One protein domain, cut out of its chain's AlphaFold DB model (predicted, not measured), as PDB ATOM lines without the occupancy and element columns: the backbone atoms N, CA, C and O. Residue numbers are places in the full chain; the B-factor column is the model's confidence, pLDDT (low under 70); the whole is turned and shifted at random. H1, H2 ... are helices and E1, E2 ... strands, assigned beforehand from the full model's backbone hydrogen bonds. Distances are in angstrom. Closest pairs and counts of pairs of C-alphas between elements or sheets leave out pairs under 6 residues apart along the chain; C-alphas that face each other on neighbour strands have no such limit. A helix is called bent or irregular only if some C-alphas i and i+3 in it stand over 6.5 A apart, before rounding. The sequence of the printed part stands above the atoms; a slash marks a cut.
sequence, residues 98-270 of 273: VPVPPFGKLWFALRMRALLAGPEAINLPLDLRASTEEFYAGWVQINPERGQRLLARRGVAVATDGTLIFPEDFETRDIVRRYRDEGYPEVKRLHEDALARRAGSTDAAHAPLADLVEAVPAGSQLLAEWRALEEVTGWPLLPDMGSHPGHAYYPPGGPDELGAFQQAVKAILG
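This is residues 98 to 270 of the 273 residues of an uncharacterized protein of Rhizobium rhizosphaerae (UniProt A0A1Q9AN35). The model has two lobes: in the large one H5, H6, H8 and two small two-stranded sheets surround H1, with H7 at one end of H8, while the small one is the helical hairpin of H2 and H3 with a loop after it. Residues 117 to 127 lead from the large lobe to the small one, and H4 leads back. The printed part has 173 residues with eight named helices and four named strands, in the order E1 H1 H2 H3 H4 H5 E2 H6 E3 H7 E4 H8; the class is mostly helix, and both sheets, E1 - E2 and E3 - E4, are antiparallel. It is only just loose, close to compact, with a radius of gyration of the C-alphas of 19.2 A, and elongated, with spans of 58 by 32 by 30 A.

Find C-alpha 98 at (26.515, -54.645, -29.425), where E1, residues 98 to 100, begins. H1, residues 105 to 116, runs 16.5 A; H2, residues 128 to 140, runs 18.1 A from C-alpha 128 at (2.379, -33.160, -55.784). Next come H3, residues 144 to 154, H4, residues 170 to 182, 17.8 A, H5, residues 185 to 195, E2, residues 200 to 203, and H6, residues 204 to 212. Then read E3, residues 214 to 217, H7, residues 221 to 233, 18.4 A, E4, residues 247 to 250, and H8, residues 255 to 269, 21.8 A, ending at (15.496, -63.110, -34.803). H6 and H8 are irregular: C-alphas 205 and 208 are 7.0 A apart, 256 and 259 7.4 A.

Look first at E1 and E2, antiparallel, with N 98 and O 202 at 2.8 A. H1 touches H5 at a shallow tilt of 29 degrees, opposite ways, closest at the C-alphas of Arg 111 and Val 187, 5.5 A. With residues 105 to 110 alone H1 touches H6, about perpendicular at 90 degrees, closest at C-alphas 106 and 210, 4.3 A. H2 and H3 form a hairpin at a shallow tilt of 23 degrees, closest at C-alphas 140 and 147, 5.4 A. H4 only just touches H2, with 3 pairs of C-alphas within 8 A, the closest 128 and 171 at 6.5 A. H6 touches H8 at a shallow tilt of 27 degrees, opposite ways, closest at C-alphas 205 and 269, 6.7 A. E3 and E4 are antiparallel, with N 216 and O 248 at 2.8 A. H7 only just touches H8, with 3 pairs within 8 A, the closest C-alphas 226 and 255 at 6.1 A. Each O i to N i+4 pair is within hydrogen-bond range in H1, H2, H3, H4, H5 and H7, but 9 of 11 in H8 and 0 of 5 in H6, where 5 of 6 O i to N i+3 pairs are.

The C-alphas farthest apart, those of Asp 161 and Gly 270, are 59.8 A apart. The printed part has no cut; the long links are H1 to H2, H3 to H4 and H7 to E4. Mean pLDDT of the printed part is 92.3, with residues 243 to 245 under 70.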
ATOM      1  N   VAL A  98      25.233 -54.533 -28.731       95.19
ATOM      2  CA  VAL A  98      26.515 -54.645 -29.425       95.19
ATOM      3  C   VAL A  98      26.780 -53.384 -30.245       95.19
ATOM      4  O   VAL A  98      25.834 -52.779 -30.764       95.19
ATOM      5  N   PRO A  99      28.046 -52.949 -30.363       95.56
ATOM      6  CA  PRO A  99      28.393 -51.792 -31.172       95.56
ATOM      7  C   PRO A  99      28.156 -52.073 -32.660       95.56
ATOM      8  O   PRO A  99      28.459 -53.153 -33.166       95.56
ATOM      9  N   VAL A 100      27.665 -51.062 -33.368       96.69
ATOM     10  CA  VAL A 100      27.469 -51.063 -34.819       96.69
ATOM     11  C   VAL A 100      28.458 -50.054 -35.409       96.69
ATOM     12  O   VAL A 100      28.143 -48.862 -35.489       96.69
ATOM     13  N   PRO A 101      29.687 -50.481 -35.752       93.94
ATOM     14  CA  PRO A 101      30.676 -49.575 -36.320       93.94
ATOM     15  C   PRO A 101      30.216 -49.068 -37.699       93.94
ATOM     16  O   PRO A 101      29.667 -49.859 -38.476       93.94
ATOM     17  N   PRO A 102      30.460 -47.784 -38.032       94.06
ATOM     18  CA  PRO A 102      30.182 -47.228 -39.353       94.06
ATOM     19  C   PRO A 102      30.722 -48.121 -40.472       94.06
ATOM     20  O   PRO A 102      31.888 -48.512 -40.440       94.06
ATOM     21  N   PHE A 103      29.869 -48.452 -41.444       93.81
ATOM     22  CA  PHE A 103      30.227 -49.255 -42.623       93.81
ATOM     23  C   PHE A 103      30.817 -50.651 -42.322       93.81
ATOM     24  O   PHE A 103      31.431 -51.274 -43.187       93.81
ATOM     25  N   GLY A 104      30.631 -51.179 -41.107       94.12
ATOM     26  CA  GLY A 104      30.992 -52.559 -40.770       94.12
ATOM     27  C   GLY A 104      29.961 -53.587 -41.254       94.12
ATOM     28  O   GLY A 104      28.841 -53.236 -41.617       94.12
ATOM     29  N   LYS A 105      30.299 -54.883 -41.187       96.94
ATOM     30  CA  LYS A 105      29.392 -55.988 -41.565       96.94
ATOM     31  C   LYS A 105      28.009 -55.884 -40.920       96.94
ATOM     32  O   LYS A 105      27.001 -55.910 -41.616       96.94
ATOM     33  N   LEU A 106      27.966 -55.709 -39.595       97.56
ATOM     34  CA  LEU A 106      26.704 -55.593 -38.862       97.56
ATOM     35  C   LEU A 106      25.888 -54.372 -39.313       97.56
ATOM     36  O   LEU A 106      24.672 -54.464 -39.435       97.56
ATOM     37  N   TRP A 107      26.547 -53.250 -39.616       97.38
ATOM     38  CA  TRP A 107      25.882 -52.059 -40.149       97.38
ATOM     39  C   TRP A 107      25.213 -52.348 -41.499       97.38
ATOM     40  O   TRP A 107      24.048 -52.014 -41.690       97.38
ATOM     41  N   PHE A 108      25.918 -53.028 -42.409       97.56
ATOM     42  CA  PHE A 108      25.377 -53.394 -43.721       97.56
ATOM     43  C   PHE A 108      24.243 -54.417 -43.619       97.56
ATOM     44  O   PHE A 108      23.233 -54.268 -44.302       97.56
ATOM     45  N   ALA A 109      24.366 -55.410 -42.736       98.25
ATOM     46  CA  ALA A 109      23.312 -56.391 -42.502       98.25
ATOM     47  C   ALA A 109      22.037 -55.736 -41.939       98.25
ATOM     48  O   ALA A 109      20.935 -56.020 -42.411       98.25
ATOM     49  N   LEU A 110      22.178 -54.806 -40.985       98.19
ATOM     50  CA  LEU A 110      21.058 -54.023 -40.452       98.19
ATOM     51  C   LEU A 110      20.441 -53.110 -41.516       98.19
ATOM     52  O   LEU A 110      19.218 -53.068 -41.632       98.19
ATOM     53  N   ARG A 111      21.267 -52.431 -42.327       97.88
ATOM     54  CA  ARG A 111      20.788 -51.628 -43.460       97.88
ATOM     55  C   ARG A 111      19.972 -52.492 -44.418       97.88
ATOM     56  O   ARG A 111      18.859 -52.111 -44.757       97.88
ATOM     57  N   MET A 112      20.494 -53.645 -44.832       97.94
ATOM     58  CA  MET A 112      19.803 -54.529 -45.772       97.94
ATOM     59  C   MET A 112      18.490 -55.062 -45.191       97.94
ATOM     60  O   MET A 112      17.467 -55.042 -45.868       97.94
ATOM     61  N   ARG A 113      18.477 -55.455 -43.912       97.50
ATOM     62  CA  ARG A 113      17.237 -55.825 -43.214       97.50
ATOM     63  C   ARG A 113      16.209 -54.691 -43.248       97.50
ATOM     64  O   ARG A 113      15.054 -54.951 -43.563       97.50
ATOM     65  N   ALA A 114      16.615 -53.461 -42.940       97.06
ATOM     66  CA  ALA A 114      15.716 -52.308 -42.932       97.06
ATOM     67  C   ALA A 114      15.189 -51.961 -44.338       97.06
ATOM     68  O   ALA A 114      14.032 -51.585 -44.475       97.06
ATOM     69  N   LEU A 115      15.994 -52.144 -45.389       97.31
ATOM     70  CA  LEU A 115      15.545 -51.996 -46.778       97.31
ATOM     71  C   LEU A 115      14.495 -53.050 -47.158       97.31
ATOM     72  O   LEU A 115      13.470 -52.720 -47.751       97.31
ATOM     73  N   LEU A 116      14.719 -54.308 -46.767       95.94
ATOM     74  CA  LEU A 116      13.806 -55.425 -47.037       95.94
ATOM     75  C   LEU A 116      12.530 -55.408 -46.189       95.94
ATOM     76  O   LEU A 116      11.549 -56.052 -46.561       95.94
ATOM     77  N   ALA A 117      12.526 -54.693 -45.064       95.19
ATOM     78  CA  ALA A 117      11.308 -54.426 -44.302       95.19
ATOM     79  C   ALA A 117      10.325 -53.532 -45.084       95.19
ATOM     80  O   ALA A 117       9.128 -53.550 -44.804       95.19
ATOM     81  N   GLY A 118      10.821 -52.816 -46.097       94.62
ATOM     82  CA  GLY A 118      10.052 -51.864 -46.885       94.62
ATOM     83  C   GLY A 118       9.952 -50.496 -46.208       94.62
ATOM     84  O   GLY A 118      10.357 -50.329 -45.055       94.62
ATOM     85  N   PRO A 119       9.448 -49.491 -46.937       96.31
ATOM     86  CA  PRO A 119       9.321 -48.159 -46.394       96.31
ATOM     87  C   PRO A 119       8.151 -48.061 -45.411       96.31
ATOM     88  O   PRO A 119       7.093 -48.662 -45.603       96.31
ATOM     89  N   GLU A 120       8.310 -47.215 -44.403       95.75
ATOM     90  CA  GLU A 120       7.209 -46.716 -43.594       95.75
ATOM     91  C   GLU A 120       6.312 -45.782 -44.413       95.75
ATOM     92  O   GLU A 120       6.743 -45.120 -45.363       95.75
ATOM     93  N   ALA A 121       5.032 -45.723 -44.039       94.69
ATOM     94  CA  ALA A 121       4.085 -44.818 -44.668       94.69
ATOM     95  C   ALA A 121       4.482 -43.361 -44.392       94.69
ATOM     96  O   ALA A 121       4.613 -42.946 -43.241       94.69
ATOM     97  N   ILE A 122       4.624 -42.577 -45.459       93.81
ATOM     98  CA  ILE A 122       4.892 -41.142 -45.379       93.81
ATOM     99  C   ILE A 122       3.635 -40.350 -45.721       93.81
ATOM    100  O   ILE A 122       2.767 -40.813 -46.464       93.81
ATOM    101  N   ASN A 123       3.547 -39.129 -45.202       93.56
ATOM    102  CA  ASN A 123       2.466 -38.224 -45.558       93.56
ATOM    103  C   ASN A 123       2.743 -37.593 -46.931       93.56
ATOM    104  O   ASN A 123       3.603 -36.719 -47.060       93.56
ATOM    105  N   LEU A 124       2.020 -38.041 -47.955       91.44
ATOM    106  CA  LEU A 124       2.104 -37.477 -49.298       91.44
ATOM    107  C   LEU A 124       1.096 -36.328 -49.459       91.44
ATOM    108  O   LEU A 124      -0.068 -36.489 -49.090       91.44
ATOM    109  N   PRO A 125       1.500 -35.183 -50.040       92.69
ATOM    110  CA  PRO A 125       0.548 -34.169 -50.478       92.69
ATOM    111  C   PRO A 125      -0.474 -34.756 -51.459       92.69
ATOM    112  O   PRO A 125      -0.112 -35.572 -52.306       92.69
ATOM    113  N   LEU A 126      -1.728 -34.300 -51.374       91.00
ATOM    114  CA  LEU A 126      -2.795 -34.722 -52.291       91.00
ATOM    115  C   LEU A 126      -2.485 -34.352 -53.748       91.00
ATOM    116  O   LEU A 126      -2.782 -35.126 -54.650       91.00
ATOM    117  N   ASP A 127      -1.867 -33.189 -53.957       94.75
ATOM    118  CA  ASP A 127      -1.385 -32.735 -55.257       94.75
ATOM    119  C   ASP A 127       0.114 -32.418 -55.167       94.75
ATOM    120  O   ASP A 127       0.550 -31.452 -54.528       94.75
ATOM    121  N   LEU A 128       0.922 -33.275 -55.791       93.00
ATOM    122  CA  LEU A 128       2.379 -33.160 -55.784       93.00
ATOM    123  C   LEU A 128       2.876 -32.005 -56.660       93.00
ATOM    124  O   LEU A 128       3.924 -31.422 -56.351       93.00
ATOM    125  N   ARG A 129       2.152 -31.666 -57.734       94.75
ATOM    126  CA  ARG A 129       2.513 -30.563 -58.633       94.75
ATOM    127  C   ARG A 129       2.220 -29.237 -57.953       94.75
ATOM    128  O   ARG A 129       3.155 -28.457 -57.779       94.75
ATOM    129  N   ALA A 130       1.006 -29.060 -57.429       93.69
ATOM    130  CA  ALA A 130       0.630 -27.864 -56.673       93.69
ATOM    131  C   ALA A 130       1.544 -27.660 -55.452       93.69
ATOM    132  O   ALA A 130       2.087 -26.576 -55.249       93.69
ATOM    133  N   SER A 131       1.843 -28.725 -54.696       91.38
ATOM    134  CA  SER A 131       2.799 -28.649 -53.579       91.38
ATOM    135  C   SER A 131       4.205 -28.211 -54.023       91.38
ATOM    136  O   SER A 131       4.915 -27.531 -53.280       91.38
ATOM    137  N   THR A 132       4.638 -28.598 -55.228       91.12
ATOM    138  CA  THR A 132       5.930 -28.176 -55.792       91.12
ATOM    139  C   THR A 132       5.909 -26.717 -56.227       91.12
ATOM    140  O   THR A 132       6.871 -25.999 -55.951       91.12
ATOM    141  N   GLU A 133       4.827 -26.276 -56.863       92.31
ATOM    142  CA  GLU A 133       4.610 -24.887 -57.277       92.31
ATOM    143  C   GLU A 133       4.592 -23.942 -56.077       92.31
ATOM    144  O   GLU A 133       5.352 -22.975 -56.057       92.31
ATOM    145  N   GLU A 134       3.808 -24.254 -55.042       89.19
ATOM    146  CA  GLU A 134       3.730 -23.462 -53.808       89.19
ATOM    147  C   GLU A 134       5.100 -23.332 -53.137       89.19
ATOM    148  O   GLU A 134       5.531 -22.237 -52.759       89.19
ATOM    149  N   PHE A 135       5.825 -24.449 -53.028       83.94
ATOM    150  CA  PHE A 135       7.156 -24.447 -52.435       83.94
ATOM    151  C   PHE A 135       8.137 -23.614 -53.273       83.94
ATOM    152  O   PHE A 135       8.925 -22.846 -52.717       83.94
ATOM    153  N   TYR A 136       8.091 -23.723 -54.603       87.88
ATOM    154  CA  TYR A 136       8.931 -22.918 -55.487       87.88
ATOM    155  C   TYR A 136       8.600 -21.423 -55.395       87.88
ATOM    156  O   TYR A 136       9.517 -20.618 -55.227       87.88
ATOM    157  N   ALA A 137       7.317 -21.054 -55.423       87.31
ATOM    158  CA  ALA A 137       6.859 -19.671 -55.313       87.31
ATOM    159  C   ALA A 137       7.325 -19.016 -54.002       87.31
ATOM    160  O   ALA A 137       7.776 -17.868 -54.009       87.31
ATOM    161  N   GLY A 138       7.299 -19.762 -52.890       85.62
ATOM    162  CA  GLY A 138       7.818 -19.291 -51.605       85.62
ATOM    163  C   GLY A 138       9.337 -19.079 -51.599       85.62
ATOM    164  O   GLY A 138       9.827 -18.103 -51.032       85.62
ATOM    165  N   TRP A 139      10.101 -19.963 -52.250       82.81
ATOM    166  CA  TRP A 139      11.565 -19.883 -52.251       82.81
ATOM    167  C   TRP A 139      12.145 -18.946 -53.299       82.81
ATOM    168  O   TRP A 139      13.189 -18.361 -53.032       82.81
ATOM    169  N   VAL A 140      11.518 -18.766 -54.462       82.19
ATOM    170  CA  VAL A 140      12.088 -17.928 -55.529       82.19
ATOM    171  C   VAL A 140      12.200 -16.460 -55.110       82.19
ATOM    172  O   VAL A 140      13.138 -15.783 -55.510       82.19
ATOM    173  N   GLN A 141      11.308 -15.992 -54.234       82.06
ATOM    174  CA  GLN A 141      11.339 -14.632 -53.683       82.06
ATOM    175  C   GLN A 141      12.481 -14.420 -52.676       82.06
ATOM    176  O   GLN A 141      12.978 -13.309 -52.520       82.06
ATOM    177  N   ILE A 142      12.898 -15.483 -51.981       85.56
ATOM    178  CA  ILE A 142      13.853 -15.418 -50.863       85.56
ATOM    179  C   ILE A 142      15.255 -15.855 -51.309       85.56
ATOM    180  O   ILE A 142      16.261 -15.267 -50.921       85.56
ATOM    181  N   ASN A 143      15.331 -16.924 -52.098       88.81
ATOM    182  CA  ASN A 143      16.556 -17.523 -52.610       88.81
ATOM    183  C   ASN A 143      16.278 -18.244 -53.951       88.81
ATOM    184  O   ASN A 143      16.029 -19.460 -53.965       88.81
ATOM    185  N   PRO A 144      16.344 -17.512 -55.082       85.62
ATOM    186  CA  PRO A 144      16.089 -18.053 -56.417       85.62
ATOM    187  C   PRO A 144      16.927 -19.290 -56.753       85.62
ATOM    188  O   PRO A 144      16.409 -20.266 -57.293       85.62
ATOM    189  N   GLU A 145      18.209 -19.297 -56.378       87.44
ATOM    190  CA  GLU A 145      19.126 -20.410 -56.649       87.44
ATOM    191  C   GLU A 145      18.720 -21.694 -55.919       87.44
ATOM    192  O   GLU A 145      18.867 -22.804 -56.436       87.44
ATOM    193  N   ARG A 146      18.213 -21.575 -54.687       84.56
ATOM    194  CA  ARG A 146      17.694 -22.723 -53.937       84.56
ATOM    195  C   ARG A 146      16.426 -23.272 -54.583       84.56
ATOM    196  O   ARG A 146      16.301 -24.491 -54.688       84.56
ATOM    197  N   GLY A 147      15.538 -22.394 -55.050       85.94
ATOM    198  CA  GLY A 147      14.361 -22.781 -55.831       85.94
ATOM    199  C   GLY A 147      14.747 -23.533 -57.107       85.94
ATOM    200  O   GLY A 147      14.264 -24.637 -57.342       85.94
ATOM    201  N   GLN A 148      15.692 -22.998 -57.883       86.19
ATOM    202  CA  GLN A 148      16.181 -23.637 -59.111       86.19
ATOM    203  C   GLN A 148      16.842 -24.997 -58.849       86.19
ATOM    204  O   GLN A 148      16.546 -25.964 -59.546       86.19
ATOM    205  N   ARG A 149      17.686 -25.117 -57.813       87.25
ATOM    206  CA  ARG A 149      18.299 -26.405 -57.436       87.25
ATOM    207  C   ARG A 149      17.267 -27.455 -57.038       87.25
ATOM    208  O   ARG A 149      17.447 -28.629 -57.355       87.25
ATOM    209  N   LEU A 150      16.201 -27.050 -56.348       84.88
ATOM    210  CA  LEU A 150      15.107 -27.956 -56.017       84.88
ATOM    211  C   LEU A 150      14.431 -28.472 -57.287       84.88
ATOM    212  O   LEU A 150      14.308 -29.684 -57.439       84.88
ATOM    213  N   LEU A 151      14.017 -27.574 -58.184       90.62
ATOM    214  CA  LEU A 151      13.349 -27.952 -59.429       90.62
ATOM    215  C   LEU A 151      14.235 -28.860 -60.287       90.62
ATOM    216  O   LEU A 151      13.779 -29.916 -60.720       90.62
ATOM    217  N   ALA A 152      15.524 -28.532 -60.408       88.56
ATOM    218  CA  ALA A 152      16.503 -29.369 -61.094       88.56
ATOM    219  C   ALA A 152      16.592 -30.780 -60.483       88.56
ATOM    220  O   ALA A 152      16.543 -31.767 -61.212       88.56
ATOM    221  N   ARG A 153      16.625 -30.906 -59.146       86.06
ATOM    222  CA  ARG A 153      16.603 -32.213 -58.454       86.06
ATOM    223  C   ARG A 153      15.307 -32.995 -58.706       86.06
ATOM    224  O   ARG A 153      15.308 -34.218 -58.599       86.06
ATOM    225  N   ARG A 154      14.205 -32.305 -59.015       90.44
ATOM    226  CA  ARG A 154      12.904 -32.905 -59.357       90.44
ATOM    227  C   ARG A 154      12.708 -33.135 -60.859       90.44
ATOM    228  O   ARG A 154      11.683 -33.686 -61.243       90.44
ATOM    229  N   GLY A 155      13.659 -32.717 -61.697       91.38
ATOM    230  CA  GLY A 155      13.519 -32.751 -63.155       91.38
ATOM    231  C   GLY A 155      12.439 -31.806 -63.690       91.38
ATOM    232  O   GLY A 155      11.944 -32.022 -64.790       91.38
ATOM    233  N   VAL A 156      12.052 -30.791 -62.913       94.06
ATOM    234  CA  VAL A 156      11.058 -29.787 -63.306       94.06
ATOM    235  C   VAL A 156      11.787 -28.627 -63.975       94.06
ATOM    236  O   VAL A 156      12.713 -28.056 -63.394       94.06
ATOM    237  N   ALA A 157      11.392 -28.290 -65.199       92.56
ATOM    238  CA  ALA A 157      11.940 -27.151 -65.926       92.56
ATOM    239  C   ALA A 157      11.098 -25.891 -65.683       92.56
ATOM    240  O   ALA A 157       9.942 -25.972 -65.276       92.56
ATOM    241  N   VAL A 158      11.682 -24.721 -65.938       90.62
ATOM    242  CA  VAL A 158      10.978 -23.434 -65.883       90.62
ATOM    243  C   VAL A 158      10.917 -22.877 -67.300       90.62
ATOM    244  O   VAL A 158      11.953 -22.728 -67.949       90.62
ATOM    245  N   ALA A 159       9.711 -22.616 -67.791       90.31
ATOM    246  CA  ALA A 159       9.468 -21.987 -69.080       90.31
ATOM    247  C   ALA A 159       9.895 -20.510 -69.072       90.31
ATOM    248  O   ALA A 159      10.124 -19.903 -68.025       90.31
ATOM    249  N   THR A 160       9.962 -19.897 -70.255       87.69
ATOM    250  CA  THR A 160      10.332 -18.478 -70.406       87.69
ATOM    251  C   THR A 160       9.355 -17.514 -69.735       87.69
ATOM    252  O   THR A 160       9.747 -16.407 -69.383       87.69
ATOM    253  N   ASP A 161       8.099 -17.920 -69.556       88.00
ATOM    254  CA  ASP A 161       7.059 -17.146 -68.868       88.00
ATOM    255  C   ASP A 161       7.001 -17.419 -67.351       88.00
ATOM    256  O   ASP A 161       6.155 -16.861 -66.656       88.00
ATOM    257  N   GLY A 162       7.908 -18.252 -66.827       84.00
ATOM    258  CA  GLY A 162       7.958 -18.637 -65.417       84.00
ATOM    259  C   GLY A 162       7.102 -19.854 -65.053       84.00
ATOM    260  O   GLY A 162       7.147 -20.286 -63.900       84.00
ATOM    261  N   THR A 163       6.368 -20.441 -66.002       89.94
ATOM    262  CA  THR A 163       5.552 -21.642 -65.765       89.94
ATOM    263  C   THR A 163       6.432 -22.869 -65.526       89.94
ATOM    264  O   THR A 163       7.446 -23.061 -66.201       89.94
ATOM    265  N   LEU A 164       6.048 -23.734 -64.584       94.00
ATOM    266  CA  LEU A 164       6.758 -24.988 -64.339       94.00
ATOM    267  C   LEU A 164       6.348 -26.057 -65.359       94.00
ATOM    268  O   LEU A 164       5.170 -26.355 -65.535       94.00
ATOM    269  N   ILE A 165       7.337 -26.664 -66.011       95.00
ATOM    270  CA  ILE A 165       7.158 -27.783 -66.935       95.00
ATOM    271  C   ILE A 165       7.563 -29.057 -66.203       95.00
ATOM    272  O   ILE A 165       8.745 -29.327 -65.967       95.00
ATOM    273  N   PHE A 166       6.558 -29.839 -65.840       95.88
ATOM    274  CA  PHE A 166       6.726 -31.120 -65.173       95.88
ATOM    275  C   PHE A 166       6.889 -32.251 -66.197       95.88
ATOM    276  O   PHE A 166       6.189 -32.251 -67.213       95.88
ATOM    277  N   PRO A 167       7.753 -33.243 -65.927       95.06
ATOM    278  CA  PRO A 167       7.810 -34.449 -66.740       95.06
ATOM    279  C   PRO A 167       6.504 -35.255 -66.635       95.06
ATOM    280  O   PRO A 167       5.731 -35.111 -65.683       95.06
ATOM    281  N   GLU A 168       6.257 -36.115 -67.622       95.38
ATOM    282  CA  GLU A 168       5.050 -36.952 -67.674       95.38
ATOM    283  C   GLU A 168       4.953 -37.899 -66.469       95.38
ATOM    284  O   GLU A 168       3.884 -38.070 -65.896       95.38
ATOM    285  N   ASP A 169       6.084 -38.441 -66.018       94.69
ATOM    286  CA  ASP A 169       6.185 -39.373 -64.891       94.69
ATOM    287  C   ASP A 169       6.530 -38.690 -63.554       94.69
ATOM    288  O   ASP A 169       7.012 -39.344 -62.621       94.69
ATOM    289  N   PHE A 170       6.287 -37.378 -63.450       95.44
ATOM    290  CA  PHE A 170       6.651 -36.566 -62.288       95.44
ATOM    291  C   PHE A 170       6.155 -37.156 -60.966       95.44
ATOM    292  O   PHE A 170       6.950 -37.317 -60.044       95.44
ATOM    293  N   GLU A 171       4.872 -37.505 -60.870       95.06
ATOM    294  CA  GLU A 171       4.257 -38.027 -59.651       95.06
ATOM    295  C   GLU A 171       4.966 -39.294 -59.179       95.06
ATOM    296  O   GLU A 171       5.348 -39.397 -58.017       95.06
ATOM    297  N   THR A 172       5.213 -40.230 -60.096       92.94
ATOM    298  CA  THR A 172       5.883 -41.497 -59.781       92.94
ATOM    299  C   THR A 172       7.304 -41.240 -59.279       92.94
ATOM    300  O   THR A 172       7.704 -41.775 -58.242       92.94
ATOM    301  N   ARG A 173       8.062 -40.367 -59.959       91.81
ATOM    302  CA  ARG A 173       9.425 -39.995 -59.544       91.81
ATOM    303  C   ARG A 173       9.447 -39.273 -58.198       91.81
ATOM    304  O   ARG A 173      10.323 -39.544 -57.376       91.81
ATOM    305  N   ASP A 174       8.510 -38.354 -57.962       92.94
ATOM    306  CA  ASP A 174       8.423 -37.582 -56.719       92.94
ATOM    307  C   ASP A 174       8.046 -38.485 -55.539       92.94
ATOM    308  O   ASP A 174       8.679 -38.387 -54.488       92.94
ATOM    309  N   ILE A 175       7.112 -39.425 -55.734       93.19
ATOM    310  CA  ILE A 175       6.744 -40.448 -54.745       93.19
ATOM    311  C   ILE A 175       7.955 -41.312 -54.392       93.19
ATOM    312  O   ILE A 175       8.307 -41.407 -53.215       93.19
ATOM    313  N   VAL A 176       8.639 -41.889 -55.388       92.44
ATOM    314  CA  VAL A 176       9.837 -42.715 -55.156       92.44
ATOM    315  C   VAL A 176      10.914 -41.918 -54.420       92.44
ATOM    316  O   VAL A 176      11.475 -42.411 -53.443       92.44
ATOM    317  N   ARG A 177      11.169 -40.661 -54.816       91.50
ATOM    318  CA  ARG A 177      12.127 -39.793 -54.113       91.50
ATOM    319  C   ARG A 177      11.723 -39.566 -52.657       91.50
ATOM    320  O   ARG A 177      12.578 -39.636 -51.783       91.50
ATOM    321  N   ARG A 178      10.454 -39.266 -52.377       92.62
ATOM    322  CA  ARG A 178       9.994 -39.012 -51.002       92.62
ATOM    323  C   ARG A 178      10.119 -40.257 -50.133       92.62
ATOM    324  O   ARG A 178      10.645 -40.163 -49.033       92.62
ATOM    325  N   TYR A 179       9.731 -41.425 -50.641       94.25
ATOM    326  CA  TYR A 179       9.950 -42.680 -49.919       94.25
ATOM    327  C   TYR A 179      11.436 -42.974 -49.709       94.25
ATOM    328  O   TYR A 179      11.819 -43.408 -48.629       94.25
ATOM    329  N   ARG A 180      12.295 -42.672 -50.686       93.50
ATOM    330  CA  ARG A 180      13.751 -42.763 -50.525       93.50
ATOM    331  C   ARG A 180      14.281 -41.835 -49.422       93.50
ATOM    332  O   ARG A 180      15.133 -42.249 -48.645       93.50
ATOM    333  N   ASP A 181      13.800 -40.595 -49.363       90.44
ATOM    334  CA  ASP A 181      14.306 -39.559 -48.451       90.44
ATOM    335  C   ASP A 181      13.727 -39.674 -47.017       90.44
ATOM    336  O   ASP A 181      14.384 -39.285 -46.043       90.44
ATOM    337  N   GLU A 182      12.497 -40.181 -46.878       92.25
ATOM    338  CA  GLU A 182      11.712 -40.146 -45.631       92.25
ATOM    339  C   GLU A 182      11.172 -41.518 -45.198       92.25
ATOM    340  O   GLU A 182      10.996 -41.755 -44.008       92.25
ATOM    341  N   GLY A 183      10.942 -42.435 -46.138       96.00
ATOM    342  CA  GLY A 183      10.280 -43.718 -45.887       96.00
ATOM    343  C   GLY A 183      11.152 -44.778 -45.217       96.00
ATOM    344  O   GLY A 183      10.630 -45.803 -44.811       96.00
ATOM    345  N   TYR A 184      12.460 -44.569 -45.065       97.38
ATOM    346  CA  TYR A 184      13.356 -45.541 -44.423       97.38
ATOM    347  C   TYR A 184      14.084 -44.918 -43.224       97.38
ATOM    348  O   TYR A 184      15.296 -44.681 -43.295       97.38
ATOM    349  N   PRO A 185      13.381 -44.632 -42.114       96.50
ATOM    350  CA  PRO A 185      13.964 -43.906 -40.987       96.50
ATOM    351  C   PRO A 185      15.148 -44.642 -40.354       96.50
ATOM    352  O   PRO A 185      16.149 -44.009 -40.025       96.50
ATOM    353  N   GLU A 186      15.098 -45.973 -40.254       96.38
ATOM    354  CA  GLU A 186      16.213 -46.753 -39.702       96.38
ATOM    355  C   GLU A 186      17.446 -46.742 -40.620       96.38
ATOM    356  O   GLU A 186      18.571 -46.565 -40.152       96.38
ATOM    357  N   VAL A 187      17.255 -46.853 -41.941       97.62
ATOM    358  CA  VAL A 187      18.358 -46.732 -42.912       97.62
ATOM    359  C   VAL A 187      18.977 -45.341 -42.833       97.62
ATOM    360  O   VAL A 187      20.201 -45.212 -42.792       97.62
ATOM    361  N   LYS A 188      18.140 -44.304 -42.748       96.12
ATOM    362  CA  LYS A 188      18.578 -42.916 -42.611       96.12
ATOM    363  C   LYS A 188      19.375 -42.702 -41.326       96.12
ATOM    364  O   LYS A 188      20.472 -42.155 -41.390       96.12
ATOM    365  N   ARG A 189      18.891 -43.207 -40.188       95.88
ATOM    366  CA  ARG A 189      19.609 -43.164 -38.907       95.88
ATOM    367  C   ARG A 189      20.982 -43.832 -39.016       95.88
ATOM    368  O   ARG A 189      21.982 -43.252 -38.604       95.88
ATOM    369  N   LEU A 190      21.046 -45.024 -39.617       96.69
ATOM    370  CA  LEU A 190      22.302 -45.741 -39.856       96.69
ATOM    371  C   LEU A 190      23.269 -44.940 -40.742       96.69
ATOM    372  O   LEU A 190      24.470 -44.928 -40.465       96.69
ATOM    373  N   HIS A 191      22.772 -44.278 -41.791       95.62
ATOM    374  CA  HIS A 191      23.581 -43.429 -42.675       95.62
ATOM    375  C   HIS A 191      24.112 -42.201 -41.942       95.62
ATOM    376  O   HIS A 191      25.305 -41.920 -42.018       95.62
ATOM    377  N   GLU A 192      23.253 -41.496 -41.207       94.31
ATOM    378  CA  GLU A 192      23.615 -40.303 -40.436       94.31
ATOM    379  C   GLU A 192      24.650 -40.620 -39.350       94.31
ATOM    380  O   GLU A 192      25.646 -39.905 -39.217       94.31
ATOM    381  N   ASP A 193      24.461 -41.713 -38.605       93.38
ATOM    382  CA  ASP A 193      25.427 -42.180 -37.608       93.38
ATOM    383  C   ASP A 193      26.775 -42.520 -38.268       93.38
ATOM    384  O   ASP A 193      27.828 -42.080 -37.792       93.38
ATOM    385  N   ALA A 194      26.757 -43.230 -39.403       93.25
ATOM    386  CA  ALA A 194      27.973 -43.623 -40.110       93.25
ATOM    387  C   ALA A 194      28.745 -42.427 -40.688       93.25
ATOM    388  O   ALA A 194      29.958 -42.326 -40.492       93.25
ATOM    389  N   LEU A 195      28.049 -41.489 -41.337       92.12
ATOM    390  CA  LEU A 195      28.638 -40.265 -41.889       92.12
ATOM    391  C   LEU A 195      29.201 -39.355 -40.793       92.12
ATOM    392  O   LEU A 195      30.263 -38.754 -40.966       92.12
ATOM    393  N   ALA A 196      28.546 -39.306 -39.630       92.38
ATOM    394  CA  ALA A 196      29.046 -38.604 -38.451       92.38
ATOM    395  C   ALA A 196      30.184 -39.352 -37.726       92.38
ATOM    396  O   ALA A 196      30.662 -38.872 -36.697       92.38
ATOM    397  N   ARG A 197      30.612 -40.522 -38.225       88.44
ATOM    398  CA  ARG A 197      31.589 -41.422 -37.586       88.44
ATOM    399  C   ARG A 197      31.217 -41.794 -36.146       88.44
ATOM    400  O   ARG A 197      32.092 -42.013 -35.308       88.44
ATOM    401  N   ARG A 198      29.920 -41.880 -35.848       89.31
ATOM    402  CA  ARG A 198      29.403 -42.312 -34.547       89.31
ATOM    403  C   ARG A 198      29.120 -43.808 -34.593       89.31
ATOM    404  O   ARG A 198      28.382 -44.282 -35.451       89.31
ATOM    405  N   ALA A 199      29.709 -44.556 -33.663       85.19
ATOM    406  CA  ALA A 199      29.336 -45.950 -33.469       85.19
ATOM    407  C   ALA A 199      27.908 -46.009 -32.914       85.19
ATOM    408  O   ALA A 199      27.632 -45.464 -31.844       85.19
ATOM    409  N   GLY A 200      27.013 -46.660 -33.655       90.88
ATOM    410  CA  GLY A 200      25.687 -46.996 -33.158       90.88
ATOM    411  C   GLY A 200      25.753 -48.171 -32.183       90.88
ATOM    412  O   GLY A 200      26.805 -48.780 -31.973       90.88
ATOM    413  N   SER A 201      24.610 -48.539 -31.620       94.12
ATOM    414  CA  SER A 201      24.449 -49.816 -30.925       94.12
ATOM    415  C   SER A 201      23.115 -50.445 -31.306       94.12
ATOM    416  O   SER A 201      22.189 -49.736 -31.699       94.12
ATOM    417  N   THR A 202      23.038 -51.768 -31.246       95.25
ATOM    418  CA  THR A 202      21.816 -52.538 -31.510       95.25
ATOM    419  C   THR A 202      21.701 -53.682 -30.513       95.25
ATOM    420  O   THR A 202      22.693 -54.021 -29.870       95.25
ATOM    421  N   ASP A 203      20.518 -54.277 -30.376       94.81
ATOM    422  CA  ASP A 203      20.309 -55.449 -29.521       94.81
ATOM    423  C   ASP A 203      21.255 -56.592 -29.932       94.81
ATOM    424  O   ASP A 203      21.438 -56.860 -31.124       94.81
ATOM    425  N   ALA A 204      21.865 -57.256 -28.950       93.75
ATOM    426  CA  ALA A 204      22.838 -58.320 -29.169       93.75
ATOM    427  C   ALA A 204      22.294 -59.512 -29.971       93.75
ATOM    428  O   ALA A 204      23.080 -60.195 -30.628       93.75
ATOM    429  N   ALA A 205      20.974 -59.721 -30.007       92.56
ATOM    430  CA  ALA A 205      20.329 -60.696 -30.884       92.56
ATOM    431  C   ALA A 205      20.597 -60.438 -32.379       92.56
ATOM    432  O   ALA A 205      20.530 -61.366 -33.179       92.56
ATOM    433  N   HIS A 206      20.953 -59.208 -32.770       96.12
ATOM    434  CA  HIS A 206      21.323 -58.878 -34.148       96.12
ATOM    435  C   HIS A 206      22.787 -59.179 -34.478       96.12
ATOM    436  O   HIS A 206      23.145 -59.153 -35.653       96.12
ATOM    437  N   ALA A 207      23.649 -59.455 -33.492       96.06
ATOM    438  CA  ALA A 207      25.070 -59.701 -33.741       96.06
ATOM    439  C   ALA A 207      25.330 -60.791 -34.810       96.06
ATOM    440  O   ALA A 207      26.156 -60.541 -35.692       96.06
ATOM    441  N   PRO A 208      24.596 -61.927 -34.832       97.12
ATOM    442  CA  PRO A 208      24.775 -62.966 -35.851       97.12
ATOM    443  C   PRO A 208      24.424 -62.527 -37.282       97.12
ATOM    444  O   PRO A 208      24.831 -63.181 -38.236       97.12
ATOM    445  N   LEU A 209      23.706 -61.411 -37.475       98.00
ATOM    446  CA  LEU A 209      23.394 -60.906 -38.818       98.00
ATOM    447  C   LEU A 209      24.652 -60.492 -39.593       98.00
ATOM    448  O   LEU A 209      24.644 -60.493 -40.821       98.00
ATOM    449  N   ALA A 210      25.741 -60.158 -38.895       98.00
ATOM    450  CA  ALA A 210      27.018 -59.829 -39.523       98.00
ATOM    451  C   ALA A 210      27.607 -60.997 -40.338       98.00
ATOM    452  O   ALA A 210      28.377 -60.750 -41.268       98.00
ATOM    453  N   ASP A 211      27.236 -62.239 -40.016       98.06
ATOM    454  CA  ASP A 211      27.696 -63.441 -40.717       98.06
ATOM    455  C   ASP A 211      26.883 -63.733 -41.989       98.06
ATOM    456  O   ASP A 211      27.275 -64.577 -42.790       98.06
ATOM    457  N   LEU A 212      25.779 -63.006 -42.215       98.12
ATOM    458  CA  LEU A 212      24.937 -63.129 -43.411       98.12
ATOM    459  C   LEU A 212      25.391 -62.252 -44.584       98.12
ATOM    460  O   LEU A 212      24.714 -62.198 -45.609       98.12
ATOM    461  N   VAL A 213      26.493 -61.520 -44.427       98.25
ATOM    462  CA  VAL A 213      27.029 -60.633 -45.459       98.25
ATOM    463  C   VAL A 213      28.510 -60.900 -45.703       98.25
ATOM    464  O   VAL A 213      29.287 -61.193 -44.786       98.25
ATOM    465  N   GLU A 214      28.924 -60.732 -46.952       97.00
ATOM    466  CA  GLU A 214      30.300 -60.894 -47.403       97.00
ATOM    467  C   GLU A 214      30.852 -59.603 -47.998       97.00
ATOM    468  O   GLU A 214      30.109 -58.701 -48.382       97.00
ATOM    469  N   ALA A 215      32.180 -59.488 -48.017       96.50
ATOM    470  CA  ALA A 215      32.840 -58.340 -48.618       96.50
ATOM    471  C   ALA A 215      32.724 -58.423 -50.146       96.50
ATOM    472  O   ALA A 215      33.225 -59.362 -50.757       96.50
ATOM    473  N   VAL A 216      32.119 -57.406 -50.752       95.56
ATOM    474  CA  VAL A 216      31.996 -57.233 -52.198       95.56
ATOM    475  C   VAL A 216      32.974 -56.139 -52.644       95.56
ATOM    476  O   VAL A 216      32.769 -54.967 -52.304       95.56
ATOM    477  N   PRO A 217      34.047 -56.479 -53.385       93.19
ATOM    478  CA  PRO A 217      35.084 -55.524 -53.765       93.19
ATOM    479  C   PRO A 217      34.572 -54.359 -54.617       93.19
ATOM    480  O   PRO A 217      33.699 -54.516 -55.475       93.19
ATOM    481  N   ALA A 218      35.180 -53.190 -54.429       89.19
ATOM    482  CA  ALA A 218      34.985 -52.029 -55.283       89.19
ATOM    483  C   ALA A 218      35.405 -52.350 -56.724       89.19
ATOM    484  O   ALA A 218      36.420 -53.000 -56.961       89.19
ATOM    485  N   GLY A 219      34.601 -51.904 -57.691       87.94
ATOM    486  CA  GLY A 219      34.826 -52.184 -59.112       87.94
ATOM    487  C   GLY A 219      34.466 -53.607 -59.555       87.94
ATOM    488  O   GLY A 219      34.587 -53.902 -60.741       87.94
ATOM    489  N   SER A 220      34.007 -54.483 -58.653       94.12
ATOM    490  CA  SER A 220      33.474 -55.792 -59.048       94.12
ATOM    491  C   SER A 220      32.135 -55.656 -59.778       94.12
ATOM    492  O   SER A 220      31.355 -54.738 -59.511       94.12
ATOM    493  N   GLN A 221      31.847 -56.609 -60.667       95.62
ATOM    494  CA  GLN A 221      30.545 -56.704 -61.330       95.62
ATOM    495  C   GLN A 221      29.410 -56.878 -60.312       95.62
ATOM    496  O   GLN A 221      28.395 -56.200 -60.411       95.62
ATOM    497  N   LEU A 222      29.628 -57.694 -59.278       95.12
ATOM    498  CA  LEU A 222      28.658 -57.911 -58.208       95.12
ATOM    499  C   LEU A 222      28.274 -56.603 -57.496       95.12
ATOM    500  O   LEU A 222      27.105 -56.366 -57.206       95.12
ATOM    501  N   LEU A 223      29.234 -55.702 -57.250       93.56
ATOM    502  CA  LEU A 223      28.918 -54.386 -56.683       93.56
ATOM    503  C   LEU A 223      28.101 -53.520 -57.651       93.56
ATOM    504  O   LEU A 223      27.246 -52.752 -57.210       93.56
ATOM    505  N   ALA A 224      28.370 -53.609 -58.955       93.88
ATOM    506  CA  ALA A 224      27.598 -52.891 -59.964       93.88
ATOM    507  C   ALA A 224      26.143 -53.390 -60.021       93.88
ATOM    508  O   ALA A 224      25.231 -52.572 -60.090       93.88
ATOM    509  N   GLU A 225      25.926 -54.701 -59.902       96.38
ATOM    510  CA  GLU A 225      24.593 -55.316 -59.823       96.38
ATOM    511  C   GLU A 225      23.820 -54.840 -58.584       96.38
ATOM    512  O   GLU A 225      22.665 -54.429 -58.694       96.38
ATOM    513  N   TRP A 226      24.471 -54.787 -57.416       95.44
ATOM    514  CA  TRP A 226      23.865 -54.224 -56.205       95.44
ATOM    515  C   TRP A 226      23.468 -52.756 -56.360       95.44
ATOM    516  O   TRP A 226      22.376 -52.366 -55.951       95.44
ATOM    517  N   ARG A 227      24.328 -51.937 -56.972       92.69
ATOM    518  CA  ARG A 227      24.023 -50.521 -57.228       92.69
ATOM    519  C   ARG A 227      22.855 -50.355 -58.194       92.69
ATOM    520  O   ARG A 227      21.976 -49.540 -57.934       92.69
ATOM    521  N   ALA A 228      22.807 -51.161 -59.254       94.44
ATOM    522  CA  ALA A 228      21.692 -51.156 -60.194       94.44
ATOM    523  C   ALA A 228      20.367 -51.515 -59.500       94.44
ATOM    524  O   ALA A 228      19.352 -50.857 -59.730       94.44
ATOM    525  N   LEU A 229      20.376 -52.500 -58.592       95.12
ATOM    526  CA  LEU A 229      19.202 -52.819 -57.783       95.12
ATOM    527  C   LEU A 229      18.776 -51.628 -56.912       95.12
ATOM    528  O   LEU A 229      17.598 -51.273 -56.904       95.12
ATOM    529  N   GLU A 230      19.701 -51.003 -56.178       93.06
ATOM    530  CA  GLU A 230      19.399 -49.849 -55.311       93.06
ATOM    531  C   GLU A 230      18.792 -48.672 -56.100       93.06
ATOM    532  O   GLU A 230      17.872 -47.996 -55.627       93.06
ATOM    533  N   GLU A 231      19.263 -48.451 -57.329       90.81
ATOM    534  CA  GLU A 231      18.723 -47.430 -58.224       90.81
ATOM    535  C   GLU A 231      17.287 -47.743 -58.663       90.81
ATOM    536  O   GLU A 231      16.417 -46.875 -58.532       90.81
ATOM    537  N   VAL A 232      17.027 -48.973 -59.124       91.44
ATOM    538  CA  VAL A 232      15.724 -49.397 -59.672       91.44
ATOM    539  C   VAL A 232      14.658 -49.567 -58.584       91.44
ATOM    540  O   VAL A 232      13.497 -49.227 -58.798       91.44
ATOM    541  N   THR A 233      15.034 -50.050 -57.400       91.81
ATOM    542  CA  THR A 233      14.104 -50.285 -56.276       91.81
ATOM    543  C   THR A 233      13.634 -49.007 -55.586       91.81
ATOM    544  O   THR A 233      12.698 -49.040 -54.789       91.81
ATOM    545  N   GLY A 234      14.282 -47.868 -55.848       90.69
ATOM    546  CA  GLY A 234      13.985 -46.632 -55.129       90.69
ATOM    547  C   GLY A 234      14.586 -46.579 -53.721       90.69
ATOM    548  O   GLY A 234      14.335 -45.618 -52.997       90.69
ATOM    549  N   TRP A 235      15.409 -47.554 -53.330       95.69
ATOM    550  CA  TRP A 235      16.042 -47.593 -52.013       95.69
ATOM    551  C   TRP A 235      16.950 -46.380 -51.748       95.69
ATOM    552  O   TRP A 235      17.510 -45.801 -52.686       95.69
ATOM    553  N   PRO A 236      17.121 -45.971 -50.473       95.50
ATOM    554  CA  PRO A 236      18.179 -45.051 -50.078       95.50
ATOM    555  C   PRO A 236      19.537 -45.590 -50.523       95.50
ATOM    556  O   PRO A 236      19.989 -46.631 -50.037       95.50
ATOM    557  N   LEU A 237      20.186 -44.875 -51.441       93.81
ATOM    558  CA  LEU A 237      21.480 -45.265 -51.997       93.81
ATOM    559  C   LEU A 237      22.543 -45.336 -50.900       93.81
ATOM    560  O   LEU A 237      22.486 -44.591 -49.917       93.81
ATOM    561  N   LEU A 238      23.512 -46.236 -51.057       92.25
ATOM    562  CA  LEU A 238      24.647 -46.295 -50.142       92.25
ATOM    563  C   LEU A 238      25.400 -44.945 -50.159       92.25
ATOM    564  O   LEU A 238      25.741 -44.465 -51.244       92.25
ATOM    565  N   PRO A 239      25.659 -44.314 -48.999       91.44
ATOM    566  CA  PRO A 239      26.364 -43.041 -48.968       91.44
ATOM    567  C   PRO A 239      27.841 -43.230 -49.326       91.44
ATOM    568  O   PRO A 239      28.385 -44.334 -49.240       91.44
ATOM    569  N   ASP A 240      28.502 -42.132 -49.692       87.06
ATOM    570  CA  ASP A 240      29.947 -42.137 -49.902       87.06
ATOM    571  C   ASP A 240      30.660 -42.533 -48.600       87.06
ATOM    572  O   ASP A 240      30.557 -41.858 -47.572       87.06
ATOM    573  N   MET A 241      31.373 -43.657 -48.651       84.94
ATOM    574  CA  MET A 241      32.130 -44.195 -47.523       84.94
ATOM    575  C   MET A 241      33.474 -43.461 -47.336       84.94
ATOM    576  O   MET A 241      34.207 -43.733 -46.383       84.94
ATOM    577  N   GLY A 242      33.818 -42.509 -48.210       77.06
ATOM    578  CA  GLY A 242      35.084 -41.787 -48.184       77.06
ATOM    579  C   GLY A 242      36.270 -42.736 -48.377       77.06
ATOM    580  O   GLY A 242      36.247 -43.617 -49.226       77.06
ATOM    581  N   SER A 243      37.320 -42.579 -47.565       66.19
ATOM    582  CA  SER A 243      38.510 -43.449 -47.602       66.19
ATOM    583  C   SER A 243      38.324 -44.834 -46.944       66.19
ATOM    584  O   SER A 243      39.294 -45.587 -46.867       66.19
ATOM    585  N   HIS A 244      37.133 -45.166 -46.421       59.19
ATOM    586  CA  HIS A 244      36.820 -46.501 -45.880       59.19
ATOM    587  C   HIS A 244      36.650 -47.537 -47.010       59.19
ATOM    588  O   HIS A 244      36.530 -47.148 -48.168       59.19
ATOM    589  N   PRO A 245      36.802 -48.842 -46.706       63.78
ATOM    590  CA  PRO A 245      37.625 -49.750 -47.495       63.78
ATOM    591  C   PRO A 245      37.096 -49.951 -48.917       63.78
ATOM    592  O   PRO A 245      35.919 -49.746 -49.195       63.78
ATOM    593  N   GLY A 246      37.977 -50.389 -49.821       79.50
ATOM    594  CA  GLY A 246      37.665 -50.705 -51.219       79.50
ATOM    595  C   GLY A 246      36.717 -51.897 -51.411       79.50
ATOM    596  O   GLY A 246      36.904 -52.665 -52.347       79.50
ATOM    597  N   HIS A 247      35.732 -52.078 -50.531       88.81
ATOM    598  CA  HIS A 247      34.665 -53.068 -50.577       88.81
ATOM    599  C   HIS A 247      33.450 -52.587 -49.767       88.81
ATOM    600  O   HIS A 247      33.583 -51.877 -48.773       88.81
ATOM    601  N   ALA A 248      32.261 -53.010 -50.183       94.00
ATOM    602  CA  ALA A 248      31.025 -52.915 -49.405       94.00
ATOM    603  C   ALA A 248      30.672 -54.302 -48.839       94.00
ATOM    604  O   ALA A 248      31.331 -55.278 -49.190       94.00
ATOM    605  N   TYR A 249      29.655 -54.415 -47.983       96.75
ATOM    606  CA  TYR A 249      29.168 -55.726 -47.543       96.75
ATOM    607  C   TYR A 249      27.739 -55.962 -48.012       96.75
ATOM    608  O   TYR A 249      26.865 -55.134 -47.779       96.75
ATOM    609  N   TYR A 250      27.495 -57.102 -48.641       97.19
ATOM    610  CA  TYR A 250      26.175 -57.469 -49.142       97.19
ATOM    611  C   TYR A 250      25.895 -58.951 -48.890       97.19
ATOM    612  O   TYR A 250      26.831 -59.702 -48.600       97.19
ATOM    613  N   PRO A 251      24.626 -59.381 -48.968       97.38
ATOM    614  CA  PRO A 251      24.293 -60.797 -48.978       97.38
ATOM    615  C   PRO A 251      25.082 -61.565 -50.052       97.38
ATOM    616  O   PRO A 251      25.271 -61.038 -51.157       97.38
ATOM    617  N   PRO A 252      25.545 -62.788 -49.744       95.19
ATOM    618  CA  PRO A 252      26.263 -63.615 -50.704       95.19
ATOM    619  C   PRO A 252      25.367 -63.990 -51.886       95.19
ATOM    620  O   PRO A 252      24.157 -64.139 -51.732       95.19
ATOM    621  N   GLY A 253      25.970 -64.152 -53.065       91.00
ATOM    622  CA  GLY A 253      25.259 -64.565 -54.284       91.00
ATOM    623  C   GLY A 253      24.521 -63.446 -55.030       91.00
ATOM    624  O   GLY A 253      24.015 -63.684 -56.120       91.00
ATOM    625  N   GLY A 254      24.529 -62.216 -54.508       93.44
ATOM    626  CA  GLY A 254      24.015 -61.040 -55.211       93.44
ATOM    627  C   GLY A 254      22.517 -60.774 -55.028       93.44
ATOM    628  O   GLY A 254      21.876 -61.391 -54.176       93.44
ATOM    629  N   PRO A 255      21.964 -59.810 -55.789       94.62
ATOM    630  CA  PRO A 255      20.565 -59.383 -55.692       94.62
ATOM    631  C   PRO A 255      19.529 -60.511 -55.734       94.62
ATOM    632  O   PRO A 255      18.521 -60.442 -55.030       94.62
ATOM    633  N   ASP A 256      19.786 -61.559 -56.517       94.06
ATOM    634  CA  ASP A 256      18.854 -62.675 -56.707       94.06
ATOM    635  C   ASP A 256      18.670 -63.519 -55.429       94.06
ATOM    636  O   ASP A 256      17.618 -64.122 -55.220       94.06
ATOM    637  N   GLU A 257      19.643 -63.490 -54.511       94.44
ATOM    638  CA  GLU A 257      19.641 -64.262 -53.259       94.44
ATOM    639  C   GLU A 257      19.062 -63.490 -52.056       94.44
ATOM    640  O   GLU A 257      19.110 -63.946 -50.906       94.44
ATOM    641  N   LEU A 258      18.440 -62.325 -52.283       95.38
ATOM    642  CA  LEU A 258      17.804 -61.539 -51.215       95.38
ATOM    643  C   LEU A 258      16.729 -62.316 -50.443       95.38
ATOM    644  O   LEU A 258      16.558 -62.110 -49.237       95.38
ATOM    645  N   GLY A 259      16.030 -63.239 -51.109       95.56
ATOM    646  CA  GLY A 259      15.047 -64.110 -50.468       95.56
ATOM    647  C   GLY A 259      15.670 -65.030 -49.413       95.56
ATOM    648  O   GLY A 259      15.104 -65.188 -48.328       95.56
ATOM    649  N   ALA A 260      16.852 -65.591 -49.691       96.19
ATOM    650  CA  ALA A 260      17.585 -66.437 -48.751       96.19
ATOM    651  C   ALA A 260      18.079 -65.623 -47.545       96.19
ATOM    652  O   ALA A 260      17.901 -66.038 -46.396       96.19
ATOM    653  N   PHE A 261      18.603 -64.418 -47.791       96.94
ATOM    654  CA  PHE A 261      18.985 -63.489 -46.725       96.94
ATOM    655  C   PHE A 261      17.802 -63.148 -45.809       96.94
ATOM    656  O   PHE A 261      17.913 -63.255 -44.587       96.94
ATOM    657  N   GLN A 262      16.641 -62.795 -46.375       96.12
ATOM    658  CA  GLN A 262      15.457 -62.443 -45.587       96.12
ATOM    659  C   GLN A 262      14.966 -63.611 -44.716       96.12
ATOM    660  O   GLN A 262      14.557 -63.404 -43.571       96.12
ATOM    661  N   GLN A 263      15.018 -64.842 -45.231       96.44
ATOM    662  CA  GLN A 263      14.676 -66.044 -44.462       96.44
ATOM    663  C   GLN A 263      15.663 -66.290 -43.315       96.44
ATOM    664  O   GLN A 263      15.237 -66.582 -42.196       96.44
ATOM    665  N   ALA A 264      16.963 -66.115 -43.558       96.81
ATOM    666  CA  ALA A 264      17.989 -66.264 -42.530       96.81
ATOM    667  C   ALA A 264      17.835 -65.227 -41.402       96.81
ATOM    668  O   ALA A 264      17.901 -65.588 -40.227       96.81
ATOM    669  N   VAL A 265      17.545 -63.962 -41.737       96.19
ATOM    670  CA  VAL A 265      17.252 -62.907 -40.749       96.19
ATOM    671  C   VAL A 265      16.080 -63.310 -39.849       96.19
ATOM    672  O   VAL A 265      16.204 -63.269 -38.624       96.19
ATOM    673  N   LYS A 266      14.964 -63.755 -40.443       94.50
ATOM    674  CA  LYS A 266      13.777 -64.209 -39.698       94.50
ATOM    675  C   LYS A 266      14.096 -65.375 -38.765       94.50
ATOM    676  O   LYS A 266      13.676 -65.377 -37.610       94.50
ATOM    677  N   ALA A 267      14.880 -66.343 -39.240       94.38
ATOM    678  CA  ALA A 267      15.293 -67.494 -38.445       94.38
ATOM    679  C   ALA A 267      16.149 -67.097 -37.229       94.38
ATOM    680  O   ALA A 267      15.934 -67.643 -36.145       94.38
ATOM    681  N   ILE A 268      17.076 -66.146 -37.396       93.44
ATOM    682  CA  ILE A 268      17.951 -65.645 -36.323       93.44
ATOM    683  C   ILE A 268      17.151 -64.871 -35.272       93.44
ATOM    684  O   ILE A 268      17.344 -65.085 -34.077       93.44
ATOM    685  N   LEU A 269      16.245 -63.992 -35.705       91.00
ATOM    686  CA  LEU A 269      15.496 -63.110 -34.803       91.00
ATOM    687  C   LEU A 269      14.225 -63.754 -34.231       91.00
ATOM    688  O   LEU A 269      13.573 -63.171 -33.369       91.00
ATOM    689  N   GLY A 270      13.862 -64.953 -34.693       86.00
ATOM    690  CA  GLY A 270      12.619 -65.616 -34.297       86.00
ATOM    691  C   GLY A 270      11.362 -64.916 -34.827       86.00
ATOM    692  O   GLY A 270      10.275 -65.135 -34.299       86.00
TER     693      GLY A 270